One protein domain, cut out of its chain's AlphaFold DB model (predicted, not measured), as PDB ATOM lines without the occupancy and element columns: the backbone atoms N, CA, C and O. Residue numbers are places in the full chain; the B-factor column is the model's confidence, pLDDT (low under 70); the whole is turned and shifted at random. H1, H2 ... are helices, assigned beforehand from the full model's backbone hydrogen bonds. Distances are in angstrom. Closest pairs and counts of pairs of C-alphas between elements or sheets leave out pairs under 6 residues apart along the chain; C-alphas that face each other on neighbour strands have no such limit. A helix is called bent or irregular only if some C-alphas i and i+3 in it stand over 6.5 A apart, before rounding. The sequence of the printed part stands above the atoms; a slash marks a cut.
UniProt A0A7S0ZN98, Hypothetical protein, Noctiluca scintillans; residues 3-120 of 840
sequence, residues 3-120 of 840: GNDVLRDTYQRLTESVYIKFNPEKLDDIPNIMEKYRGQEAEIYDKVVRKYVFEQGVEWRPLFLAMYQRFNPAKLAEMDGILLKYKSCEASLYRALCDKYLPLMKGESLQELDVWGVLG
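Overview. This is residues 3 to 120 of the 840 residues of the protein "Hypothetical protein" of Noctiluca scintillans (UniProt A0A7S0ZN98). Two helical lobes sit side by side: H1 and H3 run together with the short H2 on the far side of H1, and H4 and H7 run together with the short H5 and H6 beyond H4. The last stretch, residues 105 to 120, has no named element: from the end of H7 it folds back and runs, up to residue 116, along the gap between H1 and H4, and its end, residues 117 to 120, turns outward away from the helices. The printed part has 118 residues with seven named helices, H1 to H7 in order along the chain, and no named strand; the class is all helix. It is compact, with a radius of gyration of the C-alphas of 14.0 A, and its C-alphas span 40 by 31 by 27 A, a rounded outline.

Along the chain. H1, the longest helix, takes residues 3 to 22 and measures 29.3 A from its first C-alpha at (260.586, 86.127, -12.323) to its last at (247.096, 97.268, -35.819). H2 is residues 30 to 36, and H3, residues 41 to 54, is 19.0 A long. H4 is residues 60 to 71, 16.8 A long; H5 is residues 73 to 76 and H6 is residues 79 to 85. H7, residues 90 to 104, is 21.4 A long and ends at C-alpha 104, (259.697, 79.152, -20.518). H7 is only just irregular, with C-alphas 100 and 103 6.7 A apart.

Arrangement. H1 and H4 are the hubs, touching three helices each, and they are apart from each other. H1 touches H3 at a shallow tilt of 17 degrees, the same way; their closest C-alphas, of Thr 15 and Tyr 45, are 5.8 A apart. With residues 8 to 16 alone H1 touches H2, the closest C-alphas being those of Gln 12 and Met 34 at 6.8 A. H1 and H7 only just touch, with 3 pairs of C-alphas within 8 A, the closest those of Leu 7 and Pro 103 at 6.9 A. H1, H3 and H7 form a bundle, a group of three helices. H3 and H7 are close but not clearly touching, with the closest C-alphas, of Asp 46 and Arg 95, 7.5 A apart. H4 and H7 only just touch, with 3 pairs of C-alphas within 8 A, the closest those of Phe 71 and Tyr 101 at 7.0 A; their shallow tilt is 20 degrees, the same way. H4 touches H5 with residues 65 to 69 alone, the closest C-alphas being those of Tyr 68 and Leu 76 at 6.4 A. H4 and H6 only just touch, with 3 pairs of C-alphas within 8 A, the closest those of Arg 61 and Leu 83 at 7.4 A. The O i to N i+4 pairs are within hydrogen-bond range throughout H2 and H6, and in 15 of 16 pairs of H1, 9 of 10 of H3, 7 of 8 of H4 and 9 of 11 of H7; H5 is too short for such a pair.

Size, cuts and confidence. The two C-alphas farthest apart, those of Asn 32 and Ala 77, are 40.5 A apart. The printed part has no cut, and no link between named helices is long. The mean pLDDT of the printed part is 90.4; residues 107 to 112 and 118 to 120 are under 70.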
ATOM      1  N   GLY A   3     261.478  86.919 -11.468       82.31
ATOM      2  CA  GLY A   3     260.586  86.127 -12.323       82.31
ATOM      3  C   GLY A   3     259.348  86.883 -12.828       82.31
ATOM      4  O   GLY A   3     258.887  86.600 -13.931       82.31
ATOM      5  N   ASN A   4     258.840  87.857 -12.066       88.56
ATOM      6  CA  ASN A   4     257.688  88.661 -12.487       88.56
ATOM      7  C   ASN A   4     258.089  89.765 -13.475       88.56
ATOM      8  O   ASN A   4     257.337  90.048 -14.403       88.56
ATOM      9  N   ASP A   5     259.270  90.360 -13.313       90.69
ATOM     10  CA  ASP A   5     259.741  91.443 -14.181       90.69
ATOM     11  C   ASP A   5     260.062  90.915 -15.595       90.69
ATOM     12  O   ASP A   5     259.678  91.529 -16.586       90.69
ATOM     13  N   VAL A   6     260.626  89.703 -15.711       89.00
ATOM     14  CA  VAL A   6     260.826  89.027 -17.013       89.00
ATOM     15  C   VAL A   6     259.493  88.724 -17.716       89.00
ATOM     16  O   VAL A   6     259.383  88.875 -18.937       89.00
ATOM     17  N   LEU A   7     258.455  88.327 -16.970       89.69
ATOM     18  CA  LEU A   7     257.108  88.139 -17.526       89.69
ATOM     19  C   LEU A   7     256.482  89.474 -17.958       89.69
ATOM     20  O   LEU A   7     255.860  89.537 -19.018       89.69
ATOM     21  N   ARG A   8     256.687  90.549 -17.191       92.88
ATOM     22  CA  ARG A   8     256.222  91.898 -17.534       92.88
ATOM     23  C   ARG A   8     256.832  92.394 -18.845       92.88
ATOM     24  O   ARG A   8     256.085  92.761 -19.748       92.88
ATOM     25  N   ASP A   9     258.153  92.304 -18.990       92.31
ATOM     26  CA  ASP A   9     258.867  92.632 -20.232       92.31
ATOM     27  C   ASP A   9     258.380  91.788 -21.424       92.31
ATOM     28  O   ASP A   9     258.287  92.274 -22.554       92.31
ATOM     29  N   THR A  10     258.032  90.521 -21.173       90.81
ATOM     30  CA  THR A  10     257.475  89.605 -22.179       90.81
ATOM     31  C   THR A  10     256.105  90.075 -22.672       90.81
ATOM     32  O   THR A  10     255.912  90.257 -23.875       90.81
ATOM     33  N   TYR A  11     255.160  90.330 -21.762       93.75
ATOM     34  CA  TYR A  11     253.832  90.838 -22.121       93.75
ATOM     35  C   TYR A  11     253.879  92.260 -22.696       93.75
ATOM     36  O   TYR A  11     253.065  92.575 -23.569       93.75
ATOM     37  N   GLN A  12     254.838  93.098 -22.285       95.19
ATOM     38  CA  GLN A  12     255.077  94.402 -22.901       95.19
ATOM     39  C   GLN A  12     255.444  94.250 -24.383       95.19
ATOM     40  O   GLN A  12     254.722  94.774 -25.227       95.19
ATOM     41  N   ARG A  13     256.485  93.477 -24.722       93.06
ATOM     42  CA  ARG A  13     256.925  93.282 -26.122       93.06
ATOM     43  C   ARG A  13     255.854  92.623 -26.992       93.06
ATOM     44  O   ARG A  13     255.661  92.997 -28.149       93.06
ATOM     45  N   LEU A  14     255.103  91.674 -26.430       92.62
ATOM     46  CA  LEU A  14     253.948  91.084 -27.110       92.62
ATOM     47  C   LEU A  14     252.854  92.129 -27.376       92.62
ATOM     48  O   LEU A  14     252.306  92.170 -28.476       92.62
ATOM     49  N   THR A  15     252.574  93.011 -26.417       95.38
ATOM     50  CA  THR A  15     251.614  94.116 -26.576       95.38
ATOM     51  C   THR A  15     252.092  95.131 -27.621       95.38
ATOM     52  O   THR A  15     251.317  95.495 -28.504       95.38
ATOM     53  N   GLU A  16     253.374  95.510 -27.595       95.69
ATOM     54  CA  GLU A  16     254.028  96.340 -28.618       95.69
ATOM     55  C   GLU A  16     253.844  95.737 -30.012       95.69
ATOM     56  O   GLU A  16     253.326  96.412 -30.897       95.69
ATOM     57  N   SER A  17     254.157  94.452 -30.207       92.44
ATOM     58  CA  SER A  17     254.034  93.799 -31.521       92.44
ATOM     59  C   SER A  17     252.606  93.818 -32.102       92.44
ATOM     60  O   SER A  17     252.439  94.000 -33.310       92.44
ATOM     61  N   VAL A  18     251.571  93.723 -31.255       94.19
ATOM     62  CA  VAL A  18     250.163  93.869 -31.674       94.19
ATOM     63  C   VAL A  18     249.866  95.324 -32.053       94.19
ATOM     64  O   VAL A  18     249.282  95.578 -33.109       94.19
ATOM     65  N   TYR A  19     250.302  96.299 -31.251       96.38
ATOM     66  CA  TYR A  19     250.091  97.715 -31.563       96.38
ATOM     67  C   TYR A  19     250.839  98.169 -32.825       96.38
ATOM     68  O   TYR A  19     250.217  98.826 -33.659       96.38
ATOM     69  N   ILE A  20     252.096  97.759 -33.056       95.38
ATOM     70  CA  ILE A  20     252.840  98.112 -34.285       95.38
ATOM     71  C   ILE A  20     252.058  97.659 -35.532       95.38
ATOM     72  O   ILE A  20     252.035  98.378 -36.531       95.38
ATOM     73  N   LYS A  21     251.389  96.495 -35.475       92.50
ATOM     74  CA  LYS A  21     250.606  95.963 -36.600       92.50
ATOM     75  C   LYS A  21     249.262  96.659 -36.810       92.50
ATOM     76  O   LYS A  21     248.880  96.885 -37.954       92.50
ATOM     77  N   PHE A  22     248.525  96.932 -35.732       94.94
ATOM     78  CA  PHE A  22     247.096  97.268 -35.819       94.94
ATOM     79  C   PHE A  22     246.733  98.701 -35.397       94.94
ATOM     80  O   PHE A  22     245.672  99.185 -35.792       94.94
ATOM     81  N   ASN A  23     247.565  99.382 -34.603       96.25
ATOM     82  CA  ASN A  23     247.410 100.800 -34.253       96.25
ATOM     83  C   ASN A  23     248.741 101.364 -33.690       96.25
ATOM     84  O   ASN A  23     248.938 101.367 -32.473       96.25
ATOM     85  N   PRO A  24     249.670 101.830 -34.549       96.62
ATOM     86  CA  PRO A  24     250.992 102.286 -34.107       96.62
ATOM     87  C   PRO A  24     250.953 103.606 -33.317       96.62
ATOM     88  O   PRO A  24     251.885 103.904 -32.579       96.62
ATOM     89  N   GLU A  25     249.865 104.374 -33.412       97.31
ATOM     90  CA  GLU A  25     249.650 105.619 -32.655       97.31
ATOM     91  C   GLU A  25     249.616 105.403 -31.132       97.31
ATOM     92  O   GLU A  25     249.820 106.341 -30.369       97.31
ATOM     93  N   LYS A  26     249.363 104.167 -30.678       97.69
ATOM     94  CA  LYS A  26     249.277 103.801 -29.256       97.69
ATOM     95  C   LYS A  26     250.529 103.144 -28.692       97.69
ATOM     96  O   LYS A  26     250.486 102.647 -27.572       97.69
ATOM     97  N   LEU A  27     251.641 103.144 -29.427       97.25
ATOM     98  CA  LEU A  27     252.907 102.606 -28.918       97.25
ATOM     99  C   LEU A  27     253.409 103.396 -27.700       97.25
ATOM    100  O   LEU A  27     253.813 102.792 -26.708       97.25
ATOM    101  N   ASP A  28     253.271 104.722 -27.725       97.81
ATOM    102  CA  ASP A  28     253.690 105.607 -26.629       97.81
ATOM    103  C   ASP A  28     252.841 105.431 -25.348       97.81
ATOM    104  O   ASP A  28     253.318 105.679 -24.240       97.81
ATOM    105  N   ASP A  29     251.601 104.937 -25.473       97.88
ATOM    106  CA  ASP A  29     250.722 104.616 -24.337       97.88
ATOM    107  C   ASP A  29     251.155 103.333 -23.595       97.88
ATOM    108  O   ASP A  29     250.809 103.152 -22.424       97.88
ATOM    109  N   ILE A  30     251.895 102.419 -24.236       97.50
ATOM    110  CA  ILE A  30     252.188 101.081 -23.689       97.50
ATOM    111  C   ILE A  30     252.909 101.103 -22.333       97.50
ATOM    112  O   ILE A  30     252.426 100.407 -21.437       97.50
ATOM    113  N   PRO A  31     253.990 101.872 -22.092       97.50
ATOM    114  CA  PRO A  31     254.614 101.920 -20.764       97.50
ATOM    115  C   PRO A  31     253.649 102.406 -19.665       97.50
ATOM    116  O   PRO A  31     253.673 101.895 -18.547       97.50
ATOM    117  N   ASN A  32     252.738 103.332 -19.985       98.12
ATOM    118  CA  ASN A  32     251.704 103.815 -19.062       98.12
ATOM    119  C   ASN A  32     250.641 102.727 -18.793       98.12
ATOM    120  O   ASN A  32     250.255 102.475 -17.649       98.12
ATOM    121  N   ILE A  33     250.228 102.004 -19.838       97.75
ATOM    122  CA  ILE A  33     249.348 100.831 -19.743       97.75
ATOM    123  C   ILE A  33     249.996  99.723 -18.884       97.75
ATOM    124  O   ILE A  33     249.326  99.159 -18.017       97.75
ATOM    125  N   MET A  34     251.289  99.446 -19.065       97.12
ATOM    126  CA  MET A  34     252.037  98.407 -18.343       97.12
ATOM    127  C   MET A  34     252.357  98.769 -16.886       97.12
ATOM    128  O   MET A  34     252.574  97.872 -16.072       97.12
ATOM    129  N   GLU A  35     252.377 100.050 -16.509       97.50
ATOM    130  CA  GLU A  35     252.399 100.460 -15.093       97.50
ATOM    131  C   GLU A  35     250.995 100.411 -14.471       97.50
ATOM    132  O   GLU A  35     250.838  99.974 -13.332       97.50
ATOM    133  N   LYS A  36     249.949 100.759 -15.232       98.12
ATOM    134  CA  LYS A  36     248.555 100.702 -14.767       98.12
ATOM    135  C   LYS A  36     248.040  99.277 -14.517       98.12
ATOM    136  O   LYS A  36     247.228  99.089 -13.614       98.12
ATOM    137  N   TYR A  37     248.480  98.297 -15.305       97.19
ATOM    138  CA  TYR A  37     248.084  96.883 -15.192       97.19
ATOM    139  C   TYR A  37     249.206  95.996 -14.629       97.19
ATOM    140  O   TYR A  37     249.348  94.837 -15.018       97.19
ATOM    141  N   ARG A  38     250.005  96.534 -13.704       96.44
ATOM    142  CA  ARG A  38     251.089  95.808 -13.033       96.44
ATOM    143  C   ARG A  38     250.542  94.643 -12.194       96.44
ATOM    144  O   ARG A  38     249.677  94.849 -11.344       96.44
ATOM    145  N   GLY A  39     251.021  93.425 -12.439       94.69
ATOM    146  CA  GLY A  39     250.442  92.178 -11.914       94.69
ATOM    147  C   GLY A  39     249.180  91.690 -12.648       94.69
ATOM    148  O   GLY A  39     248.553  90.726 -12.209       94.69
ATOM    149  N   GLN A  40     248.782  92.352 -13.738       96.31
ATOM    150  CA  GLN A  40     247.663  92.001 -14.625       96.31
ATOM    151  C   GLN A  40     248.083  92.048 -16.107       96.31
ATOM    152  O   GLN A  40     247.250  92.220 -17.001       96.31
ATOM    153  N   GLU A  41     249.377  91.881 -16.388       94.56
ATOM    154  CA  GLU A  41     249.980  92.020 -17.716       94.56
ATOM    155  C   GLU A  41     249.356  91.050 -18.736       94.56
ATOM    156  O   GLU A  41     249.017  91.437 -19.856       94.56
ATOM    157  N   ALA A  42     249.090  89.814 -18.302       91.56
ATOM    158  CA  ALA A  42     248.373  88.815 -19.088       91.56
ATOM    159  C   ALA A  42     246.944  89.260 -19.447       91.56
ATOM    160  O   ALA A  42     246.502  89.040 -20.570       91.56
ATOM    161  N   GLU A  43     246.218  89.917 -18.532       93.88
ATOM    162  CA  GLU A  43     244.858  90.394 -18.804       93.88
ATOM    163  C   GLU A  43     244.823  91.570 -19.778       93.88
ATOM    164  O   GLU A  43     243.887  91.673 -20.573       93.88
ATOM    165  N   ILE A  44     245.774  92.504 -19.684       96.50
ATOM    166  CA  ILE A  44     245.814  93.637 -20.612       96.50
ATOM    167  C   ILE A  44     246.260  93.187 -22.000       96.50
ATOM    168  O   ILE A  44     245.650  93.614 -22.980       96.50
ATOM    169  N   TYR A  45     247.191  92.234 -22.091       94.75
ATOM    170  CA  TYR A  45     247.500  91.564 -23.349       94.75
ATOM    171  C   TYR A  45     246.261  90.862 -23.937       94.75
ATOM    172  O   TYR A  45     245.898  91.134 -25.081       94.75
ATOM    173  N   ASP A  46     245.526  90.081 -23.133       91.19
ATOM    174  CA  ASP A  46     244.244  89.456 -23.511       91.19
ATOM    175  C   ASP A  46     243.245  90.487 -24.070       91.19
ATOM    176  O   ASP A  46     242.573  90.232 -25.069       91.19
ATOM    177  N   LYS A  47     243.137  91.668 -23.442       94.88
ATOM    178  CA  LYS A  47     242.231  92.759 -23.853       94.88
ATOM    179  C   LYS A  47     242.689  93.428 -25.156       94.88
ATOM    180  O   LYS A  47     241.842  93.737 -25.995       94.88
ATOM    181  N   VAL A  48     243.995  93.620 -25.351       95.50
ATOM    182  CA  VAL A  48     244.581  94.197 -26.576       95.50
ATOM    183  C   VAL A  48     244.448  93.227 -27.751       95.50
ATOM    184  O   VAL A  48     243.929  93.618 -28.796       95.50
ATOM    185  N   VAL A  49     244.801  91.951 -27.571       92.62
ATOM    186  CA  VAL A  49     244.587  90.898 -28.579       92.62
ATOM    187  C   VAL A  49     243.094  90.760 -28.890       92.62
ATOM    188  O   VAL A  49     242.716  90.780 -30.062       92.62
ATOM    189  N   ARG A  50     242.218  90.714 -27.871       90.94
ATOM    190  CA  ARG A  50     240.758  90.649 -28.075       90.94
ATOM    191  C   ARG A  50     240.243  91.798 -28.933       90.94
ATOM    192  O   ARG A  50     239.451  91.555 -29.837       90.94
ATOM    193  N   LYS A  51     240.721  93.017 -28.682       94.69
ATOM    194  CA  LYS A  51     240.323  94.196 -29.449       94.69
ATOM    195  C   LYS A  51     240.865  94.184 -30.877       94.69
ATOM    196  O   LYS A  51     240.099  94.305 -31.818       94.69
ATOM    197  N   TYR A  52     242.175  94.059 -31.062       94.12
ATOM    198  CA  TYR A  52     242.789  94.332 -32.365       94.12
ATOM    199  C   TYR A  52     242.823  93.127 -33.315       94.12
ATOM    200  O   TYR A  52     242.898  93.319 -34.525       94.12
ATOM    201  N   VAL A  53     242.716  91.897 -32.798       90.00
ATOM    202  CA  VAL A  53     242.882  90.666 -33.592       90.00
ATOM    203  C   VAL A  53     241.537  90.009 -33.925       90.00
ATOM    204  O   VAL A  53     241.328  89.581 -35.059       90.00
ATOM    205  N   PHE A  54     240.588  89.981 -32.980       85.44
ATOM    206  CA  PHE A  54     239.259  89.397 -33.223       85.44
ATOM    207  C   PHE A  54     238.336  90.348 -33.986       85.44
ATOM    208  O   PHE A  54     237.665  89.901 -34.912       85.44
ATOM    209  N   GLU A  55     238.321  91.648 -33.651       89.44
ATOM    210  CA  GLU A  55     237.481  92.641 -34.353       89.44
ATOM    211  C   GLU A  55     237.866  92.756 -35.846       89.44
ATOM    212  O   GLU A  55     237.021  93.106 -36.666       89.44
ATOM    213  N   GLN A  56     239.106  92.403 -36.216       86.62
ATOM    214  CA  GLN A  56     239.601  92.400 -37.602       86.62
ATOM    215  C   GLN A  56     239.518  91.035 -38.312       86.62
ATOM    216  O   GLN A  56     239.915  90.932 -39.471       86.62
ATOM    217  N   GLY A  57     239.018  89.979 -37.655       85.31
ATOM    218  CA  GLY A  57     238.858  88.655 -38.274       85.31
ATOM    219  C   GLY A  57     240.170  87.997 -38.728       85.31
ATOM    220  O   GLY A  57     240.179  87.276 -39.725       85.31
ATOM    221  N   VAL A  58     241.278  88.268 -38.031       82.81
ATOM    222  CA  VAL A  58     242.618  87.777 -38.392       82.81
ATOM    223  C   VAL A  58     242.663  86.246 -38.362       82.81
ATOM    224  O   VAL A  58     242.160  85.616 -37.432       82.81
ATOM    225  N   GLU A  59     243.302  85.628 -39.361       89.00
ATOM    226  CA  GLU A  59     243.481  84.174 -39.383       89.00
ATOM    227  C   GLU A  59     244.379  83.715 -38.220       89.00
ATOM    228  O   GLU A  59     245.558  84.061 -38.139       89.00
ATOM    229  N   TRP A  60     243.833  82.880 -37.333       89.88
ATOM    230  CA  TRP A  60     244.552  82.330 -36.176       89.88
ATOM    231  C   TRP A  60     245.634  81.308 -36.545       89.88
ATOM    232  O   TRP A  60     246.578  81.097 -35.784       89.88
ATOM    233  N   ARG A  61     245.521  80.680 -37.722       93.25
ATOM    234  CA  ARG A  61     246.436  79.639 -38.209       93.25
ATOM    235  C   ARG A  61     247.915  80.070 -38.208       93.25
ATOM    236  O   ARG A  61     248.690  79.376 -37.555       93.25
ATOM    237  N   PRO A  62     248.342  81.181 -38.847       92.38
ATOM    238  CA  PRO A  62     249.736  81.640 -38.782       92.38
ATOM    239  C   PRO A  62     250.221  81.935 -37.355       92.38
ATOM    240  O   PRO A  62     251.362  81.615 -37.033       92.38
ATOM    241  N   LEU A  63     249.358  82.473 -36.484       90.38
ATOM    242  CA  LEU A  63     249.709  82.793 -35.097       90.38
ATOM    243  C   LEU A  63     250.038  81.527 -34.289       90.38
ATOM    244  O   LEU A  63     251.057  81.461 -33.598       90.38
ATOM    245  N   PHE A  64     249.201  80.492 -34.409       94.44
ATOM    246  CA  PHE A  64     249.470  79.199 -33.784       94.44
ATOM    247  C   PHE A  64     250.660  78.485 -34.425       94.44
ATOM    248  O   PHE A  64     251.480  77.940 -33.690       94.44
ATOM    249  N   LEU A  65     250.791  78.507 -35.759       94.38
ATOM    250  CA  LEU A  65     251.934  77.918 -36.466       94.38
ATOM    251  C   LEU A  65     253.258  78.498 -35.954       94.38
ATOM    252  O   LEU A  65     254.105  77.728 -35.516       94.38
ATOM    253  N   ALA A  66     253.407  79.826 -35.915       91.44
ATOM    254  CA  ALA A  66     254.630  80.481 -35.445       91.44
ATOM    255  C   ALA A  66     254.980  80.123 -33.987       91.44
ATOM    256  O   ALA A  66     256.153  79.954 -33.648       91.44
ATOM    257  N   MET A  67     253.972  79.965 -33.121       92.75
ATOM    258  CA  MET A  67     254.191  79.627 -31.713       92.75
ATOM    259  C   MET A  67     254.514  78.134 -31.519       92.75
ATOM    260  O   MET A  67     255.475  77.793 -30.829       92.75
ATOM    261  N   TYR A  68     253.784  77.225 -32.173       95.56
ATOM    262  CA  TYR A  68     254.087  75.790 -32.126       95.56
ATOM    263  C   TYR A  68     255.410  75.445 -32.823       95.56
ATOM    264  O   TYR A  68     256.154  74.626 -32.296       95.56
ATOM    265  N   GLN A  69     255.761  76.094 -33.935       94.94
ATOM    266  CA  GLN A  69     257.025  75.865 -34.649       94.94
ATOM    267  C   GLN A  69     258.252  76.100 -33.759       94.94
ATOM    268  O   GLN A  69     259.242  75.386 -33.892       94.94
ATOM    269  N   ARG A  70     258.164  77.056 -32.823       90.44
ATOM    270  CA  ARG A  70     259.209  77.342 -31.831       90.44
ATOM    271  C   ARG A  70     259.179  76.379 -30.642       90.44
ATOM    272  O   ARG A  70     260.206  75.806 -30.301       90.44
ATOM    273  N   PHE A  71     258.019  76.190 -30.007       94.06
ATOM    274  CA  PHE A  71     257.943  75.486 -28.714       94.06
ATOM    275  C   PHE A  71     257.655  73.980 -28.794       94.06
ATOM    276  O   PHE A  71     257.943  73.249 -27.846       94.06
ATOM    277  N   ASN A  72     257.025  73.504 -29.870       96.31
ATOM    278  CA  ASN A  72     256.705  72.091 -30.083       96.31
ATOM    279  C   ASN A  72     256.394  71.824 -31.575       96.31
ATOM    280  O   ASN A  72     255.218  71.724 -31.947       96.31
ATOM    281  N   PRO A  73     257.418  71.711 -32.445       96.62
ATOM    282  CA  PRO A  73     257.208  71.527 -33.881       96.62
ATOM    283  C   PRO A  73     256.505  70.204 -34.227       96.62
ATOM    284  O   PRO A  73     255.814  70.132 -35.239       96.62
ATOM    285  N   ALA A  74     256.580  69.180 -33.368       97.50
ATOM    286  CA  ALA A  74     255.839  67.928 -33.558       97.50
ATOM    287  C   ALA A  74     254.310  68.142 -33.598       97.50
ATOM    288  O   ALA A  74     253.606  67.449 -34.331       97.50
ATOM    289  N   LYS A  75     253.784  69.151 -32.885       97.25
ATOM    290  CA  LYS A  75     252.355  69.506 -32.921       97.25
ATOM    291  C   LYS A  75     251.916  70.318 -34.143       97.25
ATOM    292  O   LYS A  75     250.726  70.593 -34.274       97.25
ATOM    293  N   LEU A  76     252.816  70.641 -35.076       96.88
ATOM    294  CA  LEU A  76     252.433  71.242 -36.359       96.88
ATOM    295  C   LEU A  76     251.585  70.284 -37.215       96.88
ATOM    296  O   LEU A  76     250.673  70.742 -37.896       96.88
ATOM    297  N   ALA A  77     251.817  68.969 -37.133       97.69
ATOM    298  CA  ALA A  77     251.008  67.970 -37.839       97.69
ATOM    299  C   ALA A  77     249.561  67.886 -37.304       97.69
ATOM    300  O   ALA A  77     248.625  67.654 -38.060       97.69
ATOM    301  N   GLU A  78     249.361  68.139 -36.007       97.56
ATOM    302  CA  GLU A  78     248.034  68.175 -35.374       97.56
ATOM    303  C   GLU A  78     247.290  69.511 -35.588       97.56
ATOM    304  O   GLU A  78     246.123  69.625 -35.208       97.56
ATOM    305  N   MET A  79     247.944  70.532 -36.161       96.62
ATOM    306  CA  MET A  79     247.492  71.931 -36.143       96.62
ATOM    307  C   MET A  79     246.052  72.121 -36.624       96.62
ATOM    308  O   MET A  79     245.275  72.813 -35.970       96.62
ATOM    309  N   ASP A  80     245.676  71.488 -37.735       97.00
ATOM    310  CA  ASP A  80     244.332  71.634 -38.301       97.00
ATOM    311  C   ASP A  80     243.261  70.888 -37.492       97.00
ATOM    312  O   ASP A  80     242.139  71.380 -37.367       97.00
ATOM    313  N   GLY A  81     243.611  69.777 -36.836       97.88
ATOM    314  CA  GLY A  81     242.736  69.116 -35.862       97.88
ATOM    315  C   GLY A  81     242.543  69.948 -34.589       97.88
ATOM    316  O   GLY A  81     241.434  70.030 -34.057       97.88
ATOM    317  N   ILE A  82     243.600  70.624 -34.126       97.19
ATOM    318  CA  ILE A  82     243.550  71.558 -32.993       97.19
ATOM    319  C   ILE A  82     242.677  72.775 -33.349       97.19
ATOM    320  O   ILE A  82     241.762  73.105 -32.596       97.19
ATOM    321  N   LEU A  83     242.901  73.402 -34.507       95.62
ATOM    322  CA  LEU A  83     242.093  74.523 -35.005       95.62
ATOM    323  C   LEU A  83     240.617  74.147 -35.177       95.62
ATOM    324  O   LEU A  83     239.744  74.915 -34.779       95.62
ATOM    325  N   LEU A  84     240.325  72.960 -35.715       97.12
ATOM    326  CA  LEU A  84     238.953  72.474 -35.861       97.12
ATOM    327  C   LEU A  84     238.279  72.248 -34.496       97.12
ATOM    328  O   LEU A  84     237.126  72.638 -34.317       97.12
ATOM    329  N   LYS A  85     239.005  71.680 -33.522       97.75
ATOM    330  CA  LYS A  85     238.514  71.435 -32.154       97.75
ATOM    331  C   LYS A  85     238.272  72.719 -31.353       97.75
ATOM    332  O   LYS A  85     237.349  72.755 -30.546       97.75
ATOM    333  N   TYR A  86     239.089  73.752 -31.555       96.50
ATOM    334  CA  TYR A  86     239.001  75.032 -30.839       96.50
ATOM    335  C   TYR A  86     238.386  76.164 -31.676       96.50
ATOM    336  O   TYR A  86     238.540  77.336 -31.332       96.50
ATOM    337  N   LYS A  87     237.651  75.833 -32.740       93.88
ATOM    338  CA  LYS A  87     236.922  76.798 -33.570       93.88
ATOM    339  C   LYS A  87     235.948  77.630 -32.724       93.88
ATOM    340  O   LYS A  87     235.166  77.072 -31.956       93.88
ATOM    341  N   SER A  88     235.970  78.955 -32.871       90.31
ATOM    342  CA  SER A  88     235.316  79.969 -32.008       90.31
ATOM    343  C   SER A  88     235.832  80.081 -30.559       90.31
ATOM    344  O   SER A  88     235.345  80.912 -29.791       90.31
ATOM    345  N   CYS A  89     236.829  79.280 -30.176       92.94
ATOM    346  CA  CYS A  89     237.508  79.294 -28.876       92.94
ATOM    347  C   CYS A  89     239.022  79.552 -29.015       92.94
ATOM    348  O   CYS A  89     239.796  79.270 -28.093       92.94
ATOM    349  N   GLU A  90     239.452  80.121 -30.143       91.88
ATOM    350  CA  GLU A  90     240.854  80.381 -30.481       91.88
ATOM    351  C   GLU A  90     241.515  81.321 -29.456       91.88
ATOM    352  O   GLU A  90     242.690  81.157 -29.147       91.88
ATOM    353  N   ALA A  91     240.742  82.229 -28.843       87.25
ATOM    354  CA  ALA A  91     241.178  83.065 -27.718       87.25
ATOM    355  C   ALA A  91     241.708  82.240 -26.541       87.25
ATOM    356  O   ALA A  91     242.818  82.460 -26.060       87.25
ATOM    357  N   SER A  92     240.899  81.284 -26.088       90.19
ATOM    358  CA  SER A  92     241.192  80.446 -24.929       90.19
ATOM    359  C   SER A  92     242.350  79.499 -25.221       90.19
ATOM    360  O   SER A  92     243.189  79.277 -24.352       90.19
ATOM    361  N   LEU A  93     242.437  78.991 -26.457       94.00
ATOM    362  CA  LEU A  93     243.579  78.202 -26.912       94.00
ATOM    363  C   LEU A  93     244.863  79.046 -26.955       94.00
ATOM    364  O   LEU A  93     245.880  78.612 -26.423       94.00
ATOM    365  N   TYR A  94     244.833  80.242 -27.549       91.44
ATOM    366  CA  TYR A  94     246.014  81.107 -27.643       91.44
ATOM    367  C   TYR A  94     246.523  81.506 -26.263       91.44
ATOM    368  O   TYR A  94     247.697  81.289 -25.970       91.44
ATOM    369  N   ARG A  95     245.624  81.941 -25.375       89.38
ATOM    370  CA  ARG A  95     245.950  82.211 -23.976       89.38
ATOM    371  C   ARG A  95     246.547  80.991 -23.271       89.38
ATOM    372  O   ARG A  95     247.608  81.117 -22.676       89.38
ATOM    373  N   ALA A  96     245.941  79.808 -23.382       93.31
ATOM    374  CA  ALA A  96     246.472  78.596 -22.749       93.31
ATOM    375  C   ALA A  96     247.867  78.198 -23.275       93.31
ATOM    376  O   ALA A  96     248.656  77.602 -22.544       93.31
ATOM    377  N   LEU A  97     248.196  78.536 -24.526       94.12
ATOM    378  CA  LEU A  97     249.533  78.335 -25.086       94.12
ATOM    379  C   LEU A  97     250.511  79.441 -24.652       94.12
ATOM    380  O   LEU A  97     251.673  79.134 -24.399       94.12
ATOM    381  N   CYS A  98     250.057  80.687 -24.494       90.62
ATOM    382  CA  CYS A  98     250.839  81.758 -23.874       90.62
ATOM    383  C   CYS A  98     251.195  81.412 -22.419       90.62
ATOM    384  O   CYS A  98     252.373  81.386 -22.072       90.62
ATOM    385  N   ASP A  99     250.201  81.057 -21.605       90.25
ATOM    386  CA  ASP A  99     250.361  80.679 -20.194       90.25
ATOM    387  C   ASP A  99     251.270  79.437 -20.034       90.25
ATOM    388  O   ASP A  99     251.968  79.297 -19.030       90.25
ATOM    389  N   LYS A 100     251.321  78.554 -21.045       94.31
ATOM    390  CA  LYS A 100     252.206  77.377 -21.078       94.31
ATOM    391  C   LYS A 100     253.642  77.685 -21.523       94.31
ATOM    392  O   LYS A 100     254.572  77.086 -20.985       94.31
ATOM    393  N   TYR A 101     253.833  78.535 -22.534       92.62
ATOM    394  CA  TYR A 101     255.130  78.686 -23.210       92.62
ATOM    395  C   TYR A 101     255.867  79.996 -22.900       92.62
ATOM    396  O   TYR A 101     257.097  79.996 -22.880       92.62
ATOM    397  N   LEU A 102     255.176  81.095 -22.582       88.19
ATOM    398  CA  LEU A 102     255.844  82.351 -22.207       88.19
ATOM    399  C   LEU A 102     256.658  82.240 -20.902       88.19
ATOM    400  O   LEU A 102     257.773  82.756 -20.882       88.19
ATOM    401  N   PRO A 103     256.231  81.506 -19.851       88.94
ATOM    402  CA  PRO A 103     257.066  81.296 -18.661       88.94
ATOM    403  C   PRO A 103     258.346  80.477 -18.904       88.94
ATOM    404  O   PRO A 103     259.204  80.418 -18.019       88.94
ATOM    405  N   LEU A 104     258.482  79.844 -20.078       88.94
ATOM    406  CA  LEU A 104     259.697  79.152 -20.518       88.94
ATOM    407  C   LEU A 104     260.659  80.081 -21.287       88.94
ATOM    408  O   LEU A 104     261.848  79.784 -21.336       88.94
ATOM    409  N   MET A 105     260.190  81.224 -21.811       83.06
ATOM    410  CA  MET A 105     260.997  82.240 -22.518       83.06
ATOM    411  C   MET A 105     261.859  83.081 -21.557       83.06
ATOM    412  O   MET A 105     261.729  84.302 -21.462       83.06
ATOM    413  N   LYS A 106     262.750  82.432 -20.805       78.12
ATOM    414  CA  LYS A 106     263.633  83.099 -19.839       78.12
ATOM    415  C   LYS A 106     264.941  83.544 -20.490       78.12
ATOM    416  O   LYS A 106     265.932  82.826 -20.463       78.12
ATOM    417  N   GLY A 107     264.942  84.766 -21.018       67.69
ATOM    418  CA  GLY A 107     266.153  85.493 -21.424       67.69
ATOM    419  C   GLY A 107     266.537  85.376 -22.901       67.69
ATOM    420  O   GLY A 107     267.165  86.295 -23.420       67.69
ATOM    421  N   GLU A 108     266.113  84.323 -23.601       65.88
ATOM    422  CA  GLU A 108     266.273  84.243 -25.058       65.88
ATOM    423  C   GLU A 108     265.426  85.313 -25.769       65.88
ATOM    424  O   GLU A 108     264.374  85.753 -25.290       65.88
ATOM    425  N   SER A 109     265.937  85.820 -26.892       65.44
ATOM    426  CA  SER A 109     265.561  87.133 -27.417       65.44
ATOM    427  C   SER A 109     264.147  87.177 -27.999       65.44
ATOM    428  O   SER A 109     263.937  86.960 -29.188       65.44
ATOM    429  N   LEU A 110     263.185  87.605 -27.175       68.38
ATOM    430  CA  LEU A 110     261.787  87.894 -27.538       68.38
ATOM    431  C   LEU A 110     261.591  88.846 -28.738       68.38
ATOM    432  O   LEU A 110     260.501  88.892 -29.291       68.38
ATOM    433  N   GLN A 111     262.634  89.566 -29.168       66.88
ATOM    434  CA  GLN A 111     262.657  90.301 -30.443       66.88
ATOM    435  C   GLN A 111     262.473  89.383 -31.663       66.88
ATOM    436  O   GLN A 111     261.983  89.822 -32.696       66.88
ATOM    437  N   GLU A 112     262.853  88.111 -31.551       67.94
ATOM    438  CA  GLU A 112     262.682  87.102 -32.597       67.94
ATOM    439  C   GLU A 112     261.286  86.446 -32.552       67.94
ATOM    440  O   GLU A 112     260.851  85.823 -33.525       67.94
ATOM    441  N   LEU A 113     260.545  86.606 -31.445       73.81
ATOM    442  CA  LEU A 113     259.186  86.083 -31.252       73.81
ATOM    443  C   LEU A 113     258.142  86.964 -31.970       73.81
ATOM    444  O   LEU A 113     257.138  87.387 -31.401       73.81
ATOM    445  N   ASP A 114     258.381  87.228 -33.253       75.38
ATOM    446  CA  ASP A 114     257.516  87.990 -34.150       75.38
ATOM    447  C   ASP A 114     256.295  87.165 -34.596       75.38
ATOM    448  O   ASP A 114     256.089  86.891 -35.779       75.38
ATOM    449  N   VAL A 115     255.460  86.744 -33.636       77.56
ATOM    450  CA  VAL A 115     254.264  85.908 -33.892       77.56
ATOM    451  C   VAL A 115     253.281  86.581 -34.866       77.56
ATOM    452  O   VAL A 115     252.442  85.917 -35.471       77.56
ATOM    453  N   TRP A 116     253.394  87.901 -35.033       83.56
ATOM    454  CA  TRP A 116     252.531  88.725 -35.874       83.56
ATOM    455  C   TRP A 116     253.127  89.037 -37.258       83.56
ATOM    456  O   TRP A 116     252.413  89.616 -38.083       83.56
ATOM    457  N   GLY A 117     254.375  88.650 -37.550       75.25
ATOM    458  CA  GLY A 117     255.033  88.869 -38.850       75.25
ATOM    459  C   GLY A 117     255.316  90.342 -39.181       75.25
ATOM    460  O   GLY A 117     255.244  90.742 -40.343       75.25
ATOM    461  N   VAL A 118     255.553  91.167 -38.162       64.44
ATOM    462  CA  VAL A 118     255.736  92.626 -38.235       64.44
ATOM    463  C   VAL A 118     257.207  93.010 -38.399       64.44
ATOM    464  O   VAL A 118     257.535  93.959 -39.111       64.44
ATOM    465  N   LEU A 119     258.098  92.272 -37.738       51.22
ATOM    466  CA  LEU A 119     259.543  92.490 -37.750       51.22
ATOM    467  C   LEU A 119     260.194  91.790 -38.949       51.22
ATOM    468  O   LEU A 119     261.071  92.376 -39.584       51.22
ATOM    469  N   GLY A 120     259.709  90.603 -39.332       54.81
ATOM    470  CA  GLY A 120     260.162  89.893 -40.536       54.81
ATOM    471  C   GLY A 120     259.990  90.724 -41.814       54.81
ATOM    472  O   GLY A 120     260.894  90.782 -42.646       54.81
TER     473      GLY A 120